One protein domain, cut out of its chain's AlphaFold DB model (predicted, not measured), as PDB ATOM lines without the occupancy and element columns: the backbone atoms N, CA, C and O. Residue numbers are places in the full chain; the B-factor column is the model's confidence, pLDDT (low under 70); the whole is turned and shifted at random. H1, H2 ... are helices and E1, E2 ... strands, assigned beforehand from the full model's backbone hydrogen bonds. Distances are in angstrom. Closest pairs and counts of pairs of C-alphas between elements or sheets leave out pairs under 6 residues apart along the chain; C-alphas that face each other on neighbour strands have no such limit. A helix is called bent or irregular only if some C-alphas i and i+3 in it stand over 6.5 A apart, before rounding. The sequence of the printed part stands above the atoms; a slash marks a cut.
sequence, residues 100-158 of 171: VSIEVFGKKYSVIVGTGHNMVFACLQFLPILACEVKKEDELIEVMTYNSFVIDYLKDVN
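Overview. This is residues 100 to 158 of the 171 residues of an uncharacterized protein of Lachnospiraceae bacterium sunii NSJ-8 (UniProt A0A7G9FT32). What shape is it? H1 and H2 make a narrow V, hairpin E1 and E2 packs on one side, and residues 114 to 119 stick out. Which parts? The printed part has 59 residues, with antiparallel strands E1, E2, then helices H1, H2, class mixed. It is only just compact, close to loose, with radius of gyration of the C-alphas 12.0 A and spans 38 by 25 by 16 A.

Along the chain. Where are the strands? E1, residues 100 to 104, begins at C-alpha (-41.923, 13.951, -19.233). E2 is residues 107 to 111. The helices? H1, residues 120 to 134, is irregular: C-alphas 125 and 128 are 7.1 A apart. H2, residues 137 to 155, ends at C-alpha (-31.086, 19.901, -18.988).

Arrangement. How do strands sit? N 102 of E1 and O 109 of E2 are within hydrogen-bond range, 3.0 A. The closest C-alphas of E2 and H2, Ser 110 and Ser 148, are 4.5 A apart. The helices? H1 and H2 touch, opposite ways, at a shallow tilt of 32 degrees. Every O i to N i+4 pair is within hydrogen-bond range in H2, 8 of 11 in H1.

Size, cuts and confidence. Any cut? The printed part has none. Low confidence? Residues 113 to 120 and 158 have pLDDT under 70.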
ATOM      1  N   VAL A 100     -40.690  14.383 -18.570       71.12
ATOM      2  CA  VAL A 100     -41.923  13.951 -19.233       71.12
ATOM      3  C   VAL A 100     -42.307  14.986 -20.278       71.12
ATOM      4  O   VAL A 100     -42.263  16.187 -20.037       71.12
ATOM      5  N   SER A 101     -42.754  14.523 -21.446       81.75
ATOM      6  CA  SER A 101     -43.332  15.401 -22.465       81.75
ATOM      7  C   SER A 101     -44.839  15.204 -22.591       81.75
ATOM      8  O   SER A 101     -45.348  14.086 -22.471       81.75
ATOM      9  N   ILE A 102     -45.556  16.293 -22.861       87.31
ATOM     10  CA  ILE A 102     -46.977  16.270 -23.233       87.31
ATOM     11  C   ILE A 102     -47.156  16.812 -24.648       87.31
ATOM     12  O   ILE A 102     -46.354  17.620 -25.119       87.31
ATOM     13  N   GLU A 103     -48.209  16.370 -25.330       89.38
ATOM     14  CA  GLU A 103     -48.566  16.868 -26.655       89.38
ATOM     15  C   GLU A 103     -49.684  17.909 -26.546       89.38
ATOM     16  O   GLU A 103     -50.761  17.633 -26.022       89.38
ATOM     17  N   VAL A 104     -49.428  19.112 -27.054       90.25
ATOM     18  CA  VAL A 104     -50.388  20.218 -27.108       90.25
ATOM     19  C   VAL A 104     -50.501  20.653 -28.564       90.25
ATOM     20  O   VAL A 104     -49.513  21.056 -29.177       90.25
ATOM     21  N   PHE A 105     -51.700  20.511 -29.140       92.50
ATOM     22  CA  PHE A 105     -52.010  20.857 -30.536       92.50
ATOM     23  C   PHE A 105     -51.015  20.280 -31.567       92.50
ATOM     24  O   PHE A 105     -50.622  20.951 -32.519       92.50
ATOM     25  N   GLY A 106     -50.588  19.025 -31.370       89.81
ATOM     26  CA  GLY A 106     -49.671  18.314 -32.269       89.81
ATOM     27  C   GLY A 106     -48.184  18.635 -32.073       89.81
ATOM     28  O   GLY A 106     -47.351  18.140 -32.834       89.81
ATOM     29  N   LYS A 107     -47.823  19.439 -31.063       92.00
ATOM     30  CA  LYS A 107     -46.430  19.714 -30.688       92.00
ATOM     31  C   LYS A 107     -46.125  19.168 -29.295       92.00
ATOM     32  O   LYS A 107     -46.923  19.309 -28.374       92.00
ATOM     33  N   LYS A 108     -44.949  18.551 -29.146       90.69
ATOM     34  CA  LYS A 108     -44.456  18.054 -27.857       90.69
ATOM     35  C   LYS A 108     -43.736  19.148 -27.080       90.69
ATOM     36  O   LYS A 108     -42.973  19.913 -27.669       90.69
ATOM     37  N   TYR A 109     -43.963  19.167 -25.774       89.81
ATOM     38  CA  TYR A 109     -43.359  20.105 -24.835       89.81
ATOM     39  C   TYR A 109     -42.857  19.364 -23.601       89.81
ATOM     40  O   TYR A 109     -43.593  18.534 -23.058       89.81
ATOM     41  N   SER A 110     -41.639  19.684 -23.168       86.50
ATOM     42  CA  SER A 110     -41.051  19.190 -21.920       86.50
ATOM     43  C   SER A 110     -41.780  19.824 -20.733       86.50
ATOM     44  O   SER A 110     -42.059  21.029 -20.735       86.50
ATOM     45  N   VAL A 111     -42.122  19.020 -19.728       80.75
ATOM     46  CA  VAL A 111     -42.762  19.468 -18.488       80.75
ATOM     47  C   VAL A 111     -42.095  18.818 -17.285       80.75
ATOM     48  O   VAL A 111     -41.725  17.649 -17.313       80.75
ATOM     49  N   ILE A 112     -41.989  19.574 -16.194       72.25
ATOM     50  CA  ILE A 112     -41.573  19.030 -14.901       72.25
ATOM     51  C   ILE A 112     -42.832  18.624 -14.145       72.25
ATOM     52  O   ILE A 112     -43.721  19.448 -13.914       72.25
ATOM     53  N   VAL A 113     -42.903  17.362 -13.737       66.81
ATOM     54  CA  VAL A 113     -43.954  16.877 -12.841       66.81
ATOM     55  C   VAL A 113     -43.343  16.732 -11.454       66.81
ATOM     56  O   VAL A 113     -42.447  15.927 -11.239       66.81
ATOM     57  N   GLY A 114     -43.799  17.563 -10.518       51.53
ATOM     58  CA  GLY A 114     -43.303  17.557  -9.144       51.53
ATOM     59  C   GLY A 114     -43.954  16.489  -8.264       51.53
ATOM     60  O   GLY A 114     -45.082  16.042  -8.498       51.53
ATOM     61  N   THR A 115     -43.255  16.145  -7.188       49.47
ATOM     62  CA  THR A 115     -43.694  15.199  -6.164       49.47
ATOM     63  C   THR A 115     -44.889  15.744  -5.366       49.47
ATOM     64  O   THR A 115     -44.883  16.870  -4.869       49.47
ATOM     65  N   GLY A 116     -45.967  14.954  -5.258       48.28
ATOM     66  CA  GLY A 116     -47.111  15.228  -4.367       48.28
ATOM     67  C   GLY A 116     -48.471  15.433  -5.040       48.28
ATOM     68  O   GLY A 116     -49.483  15.486  -4.345       48.28
ATOM     69  N   HIS A 117     -48.533  15.501  -6.370       52.19
ATOM     70  CA  HIS A 117     -49.803  15.619  -7.089       52.19
ATOM     71  C   HIS A 117     -49.928  14.517  -8.141       52.19
ATOM     72  O   HIS A 117     -49.709  14.746  -9.328       52.19
ATOM     73  N   ASN A 118     -50.352  13.326  -7.706       51.94
ATOM     74  CA  ASN A 118     -50.528  12.132  -8.550       51.94
ATOM     75  C   ASN A 118     -51.424  12.352  -9.789       51.94
ATOM     76  O   ASN A 118     -51.426  11.537 -10.703       51.94
ATOM     77  N   MET A 119     -52.180  13.455  -9.835       60.56
ATOM     78  CA  MET A 119     -53.061  13.809 -10.947       60.56
ATOM     79  C   MET A 119     -52.500  14.894 -11.875       60.56
ATOM     80  O   MET A 119     -53.136  15.166 -12.887       60.56
ATOM     81  N   VAL A 120     -51.347  15.521 -11.588       68.00
ATOM     82  CA  VAL A 120     -50.837  16.643 -12.408       68.00
ATOM     83  C   VAL A 120     -50.605  16.213 -13.845       68.00
ATOM     84  O   VAL A 120     -51.079  16.896 -14.745       68.00
ATOM     85  N   PHE A 121     -49.990  15.052 -14.080       73.19
ATOM     86  CA  PHE A 121     -49.796  14.568 -15.446       73.19
ATOM     87  C   PHE A 121     -51.127  14.363 -16.184       73.19
ATOM     88  O   PHE A 121     -51.277  14.814 -17.316       73.19
ATOM     89  N   ALA A 122     -52.127  13.762 -15.531       71.94
ATOM     90  CA  ALA A 122     -53.457  13.603 -16.116       71.94
ATOM     91  C   ALA A 122     -54.131  14.960 -16.393       71.94
ATOM     92  O   ALA A 122     -54.684  15.154 -17.469       71.94
ATOM     93  N   CYS A 123     -54.040  15.921 -15.469       77.31
ATOM     94  CA  CYS A 123     -54.565  17.277 -15.651       77.31
ATOM     95  C   CYS A 123     -53.903  18.004 -16.831       77.31
ATOM     96  O   CYS A 123     -54.594  18.680 -17.591       77.31
ATOM     97  N   LEU A 124     -52.588  17.836 -17.013       83.62
ATOM     98  CA  LEU A 124     -51.846  18.420 -18.131       83.62
ATOM     99  C   LEU A 124     -52.371  17.929 -19.492       83.62
ATOM    100  O   LEU A 124     -52.466  18.725 -20.422       83.62
ATOM    101  N   GLN A 125     -52.800  16.664 -19.594       83.88
ATOM    102  CA  GLN A 125     -53.393  16.110 -20.825       83.88
ATOM    103  C   GLN A 125     -54.733  16.766 -21.201       83.88
ATOM    104  O   GLN A 125     -55.117  16.758 -22.369       83.88
ATOM    105  N   PHE A 126     -55.448  17.356 -20.238       89.81
ATOM    106  CA  PHE A 126     -56.720  18.045 -20.491       89.81
ATOM    107  C   PHE A 126     -56.558  19.533 -20.820       89.81
ATOM    108  O   PHE A 126     -57.521  20.153 -21.277       89.81
ATOM    109  N   LEU A 127     -55.367  20.117 -20.640       90.25
ATOM    110  CA  LEU A 127     -55.132  21.538 -20.917       90.25
ATOM    111  C   LEU A 127     -55.495  21.966 -22.347       90.25
ATOM    112  O   LEU A 127     -56.124  23.017 -22.467       90.25
ATOM    113  N   PRO A 128     -55.191  21.200 -23.417       92.19
ATOM    114  CA  PRO A 128     -55.577  21.593 -24.773       92.19
ATOM    115  C   PRO A 128     -57.093  21.739 -24.929       92.19
ATOM    116  O   PRO A 128     -57.567  22.698 -25.530       92.19
ATOM    117  N   ILE A 129     -57.857  20.817 -24.332       93.44
ATOM    118  CA  ILE A 129     -59.325  20.833 -24.375       93.44
ATOM    119  C   ILE A 129     -59.852  22.051 -23.614       93.44
ATOM    120  O   ILE A 129     -60.679  22.792 -24.134       93.44
ATOM    121  N   LEU A 130     -59.338  22.296 -22.405       93.44
ATOM    122  CA  LEU A 130     -59.746  23.446 -21.596       93.44
ATOM    123  C   LEU A 130     -59.418  24.773 -22.285       93.44
ATOM    124  O   LEU A 130     -60.252  25.674 -22.280       93.44
ATOM    125  N   ALA A 131     -58.239  24.887 -22.898       94.69
ATOM    126  CA  ALA A 131     -57.832  26.078 -23.631       94.69
ATOM    127  C   ALA A 131     -58.762  26.364 -24.816       94.69
ATOM    128  O   ALA A 131     -59.146  27.516 -24.992       94.69
ATOM    129  N   CYS A 132     -59.198  25.338 -25.555       95.50
ATOM    130  CA  CYS A 132     -60.214  25.503 -26.597       95.50
ATOM    131  C   CYS A 132     -61.557  25.996 -26.038       95.50
ATOM    132  O   CYS A 132     -62.150  26.925 -26.587       95.50
ATOM    133  N   GLU A 133     -62.023  25.430 -24.922       96.69
ATOM    134  CA  GLU A 133     -63.296  25.829 -24.301       96.69
ATOM    135  C   GLU A 133     -63.293  27.295 -23.842       96.69
ATOM    136  O   GLU A 133     -64.290  28.005 -23.997       96.69
ATOM    137  N   VAL A 134     -62.165  27.780 -23.312       96.62
ATOM    138  CA  VAL A 134     -62.038  29.172 -22.843       96.62
ATOM    139  C   VAL A 134     -61.428  30.132 -23.872       96.62
ATOM    140  O   VAL A 134     -61.288  31.317 -23.566       96.62
ATOM    141  N   LYS A 135     -61.112  29.655 -25.086       95.50
ATOM    142  CA  LYS A 135     -60.460  30.410 -26.176       95.50
ATOM    143  C   LYS A 135     -59.117  31.029 -25.760       95.50
ATOM    144  O   LYS A 135     -58.930  32.246 -25.853       95.50
ATOM    145  N   LYS A 136     -58.238  30.194 -25.200       97.06
ATOM    146  CA  LYS A 136     -56.906  30.536 -24.663       97.06
ATOM    147  C   LYS A 136     -55.787  29.650 -25.216       97.06
ATOM    148  O   LYS A 136     -54.817  29.341 -24.522       97.06
ATOM    149  N   GLU A 137     -55.948  29.169 -26.441       96.31
ATOM    150  CA  GLU A 137     -54.994  28.276 -27.098       96.31
ATOM    151  C   GLU A 137     -53.622  28.935 -27.270       96.31
ATOM    152  O   GLU A 137     -52.607  28.306 -26.964       96.31
ATOM    153  N   ASP A 138     -53.594  30.203 -27.689       95.81
ATOM    154  CA  ASP A 138     -52.356  30.956 -27.905       95.81
ATOM    155  C   ASP A 138     -51.583  31.149 -26.592       95.81
ATOM    156  O   ASP A 138     -50.375  30.907 -26.541       95.81
ATOM    157  N   GLU A 139     -52.275  31.496 -25.502       96.69
ATOM    158  CA  GLU A 139     -51.650  31.638 -24.185       96.69
ATOM    159  C   GLU A 139     -51.126  30.300 -23.648       96.69
ATOM    160  O   GLU A 139     -50.039  30.252 -23.067       96.69
ATOM    161  N   LEU A 140     -51.855  29.198 -23.866       94.62
ATOM    162  CA  LEU A 140     -51.358  27.868 -23.508       94.62
ATOM    163  C   LEU A 140     -50.085  27.537 -24.301       94.62
ATOM    164  O   LEU A 140     -49.106  27.081 -23.712       94.62
ATOM    165  N   ILE A 141     -50.064  27.790 -25.615       95.50
ATOM    166  CA  ILE A 141     -48.884  27.560 -26.464       95.50
ATOM    167  C   ILE A 141     -47.688  28.382 -25.974       95.50
ATOM    168  O   ILE A 141     -46.573  27.854 -25.920       95.50
ATOM    169  N   GLU A 142     -47.897  29.647 -25.611       95.94
ATOM    170  CA  GLU A 142     -46.841  30.534 -25.117       95.94
ATOM    171  C   GLU A 142     -46.241  30.010 -23.806       95.94
ATOM    172  O   GLU A 142     -45.023  29.823 -23.710       95.94
ATOM    173  N   VAL A 143     -47.093  29.669 -22.833       92.88
ATOM    174  CA  VAL A 143     -46.668  29.118 -21.536       92.88
ATOM    175  C   VAL A 143     -45.929  27.793 -21.715       92.88
ATOM    176  O   VAL A 143     -44.867  27.595 -21.121       92.88
ATOM    177  N   MET A 144     -46.443  26.889 -22.550       92.44
ATOM    178  CA  MET A 144     -45.799  25.598 -22.812       92.44
ATOM    179  C   MET A 144     -44.452  25.768 -23.521       92.44
ATOM    180  O   MET A 144     -43.486  25.081 -23.189       92.44
ATOM    181  N   THR A 145     -44.356  26.717 -24.456       94.19
ATOM    182  CA  THR A 145     -43.107  27.022 -25.170       94.19
ATOM    183  C   THR A 145     -42.049  27.575 -24.224       94.19
ATOM    184  O   THR A 145     -40.909  27.115 -24.262       94.19
ATOM    185  N   TYR A 146     -42.420  28.519 -23.359       92.69
ATOM    186  CA  TYR A 146     -41.506  29.086 -22.371       92.69
ATOM    187  C   TYR A 146     -40.992  28.020 -21.395       92.69
ATOM    188  O   TYR A 146     -39.784  27.905 -21.196       92.69
ATOM    189  N   ASN A 147     -41.892  27.205 -20.832       87.81
ATOM    190  CA  ASN A 147     -41.511  26.166 -19.874       87.81
ATOM    191  C   ASN A 147     -40.603  25.105 -20.504       87.81
ATOM    192  O   ASN A 147     -39.544  24.815 -19.950       87.81
ATOM    193  N   SER A 148     -40.968  24.587 -21.683       89.88
ATOM    194  CA  SER A 148     -40.139  23.608 -22.398       89.88
ATOM    195  C   SER A 148     -38.756  24.180 -22.698       89.88
ATOM    196  O   SER A 148     -37.761  23.521 -22.427       89.88
ATOM    197  N   PHE A 149     -38.673  25.433 -23.165       92.00
ATOM    198  CA  PHE A 149     -37.393  26.086 -23.443       92.00
ATOM    199  C   PHE A 149     -36.486  26.149 -22.209       92.00
ATOM    200  O   PHE A 149     -35.302  25.841 -22.312       92.00
ATOM    201  N   VAL A 150     -37.021  26.538 -21.047       87.81
ATOM    202  CA  VAL A 150     -36.235  26.615 -19.805       87.81
ATOM    203  C   VAL A 150     -35.714  25.235 -19.398       87.81
ATOM    204  O   VAL A 150     -34.544  25.116 -19.031       87.81
ATOM    205  N   ILE A 151     -36.560  24.204 -19.483       85.69
ATOM    206  CA  ILE A 151     -36.191  22.819 -19.156       85.69
ATOM    207  C   ILE A 151     -35.083  22.342 -20.090       85.69
ATOM    208  O   ILE A 151     -34.019  21.939 -19.623       85.69
ATOM    209  N   ASP A 152     -35.301  22.463 -21.398       85.44
ATOM    210  CA  ASP A 152     -34.365  22.001 -22.420       85.44
ATOM    211  C   ASP A 152     -33.023  22.749 -22.325       85.44
ATOM    212  O   ASP A 152     -31.962  22.141 -22.457       85.44
ATOM    213  N   TYR A 153     -33.048  24.053 -22.024       88.31
ATOM    214  CA  TYR A 153     -31.848  24.877 -21.853       88.31
ATOM    215  C   TYR A 153     -30.996  24.457 -20.645       88.31
ATOM    216  O   TYR A 153     -29.767  24.514 -20.701       88.31
ATOM    217  N   LEU A 154     -31.630  24.055 -19.540       83.31
ATOM    218  CA  LEU A 154     -30.934  23.694 -18.299       83.31
ATOM    219  C   LEU A 154     -30.605  22.200 -18.202       83.31
ATOM    220  O   LEU A 154     -29.784  21.814 -17.367       83.31
ATOM    221  N   LYS A 155     -31.211  21.362 -19.045       78.00
ATOM    222  CA  LYS A 155     -31.086  19.901 -18.988       78.00
ATOM    223  C   LYS A 155     -29.635  19.421 -19.052       78.00
ATOM    224  O   LYS A 155     -29.230  18.601 -18.233       78.00
ATOM    225  N   ASP A 156     -28.838  19.989 -19.953       75.75
ATOM    226  CA  ASP A 156     -27.450  19.566 -20.184       75.75
ATOM    227  C   ASP A 156     -26.480  19.986 -19.070       75.75
ATOM    228  O   ASP A 156     -25.379  19.449 -18.970       75.75
ATOM    229  N   VAL A 157     -26.861  20.946 -18.222       78.38
ATOM    230  CA  VAL A 157     -26.038  21.388 -17.080       78.38
ATOM    231  C   VAL A 157     -26.530  20.818 -15.750       78.38
ATOM    232  O   VAL A 157     -25.805  20.858 -14.758       78.38
ATOM    233  N   ASN A 158     -27.727  20.234 -15.732       65.25
ATOM    234  CA  ASN A 158     -28.357  19.637 -14.561       65.25
ATOM    235  C   ASN A 158     -28.076  18.123 -14.466       65.25
ATOM    236  O   ASN A 158     -28.987  17.303 -14.357       65.25
TER     237      ASN A 158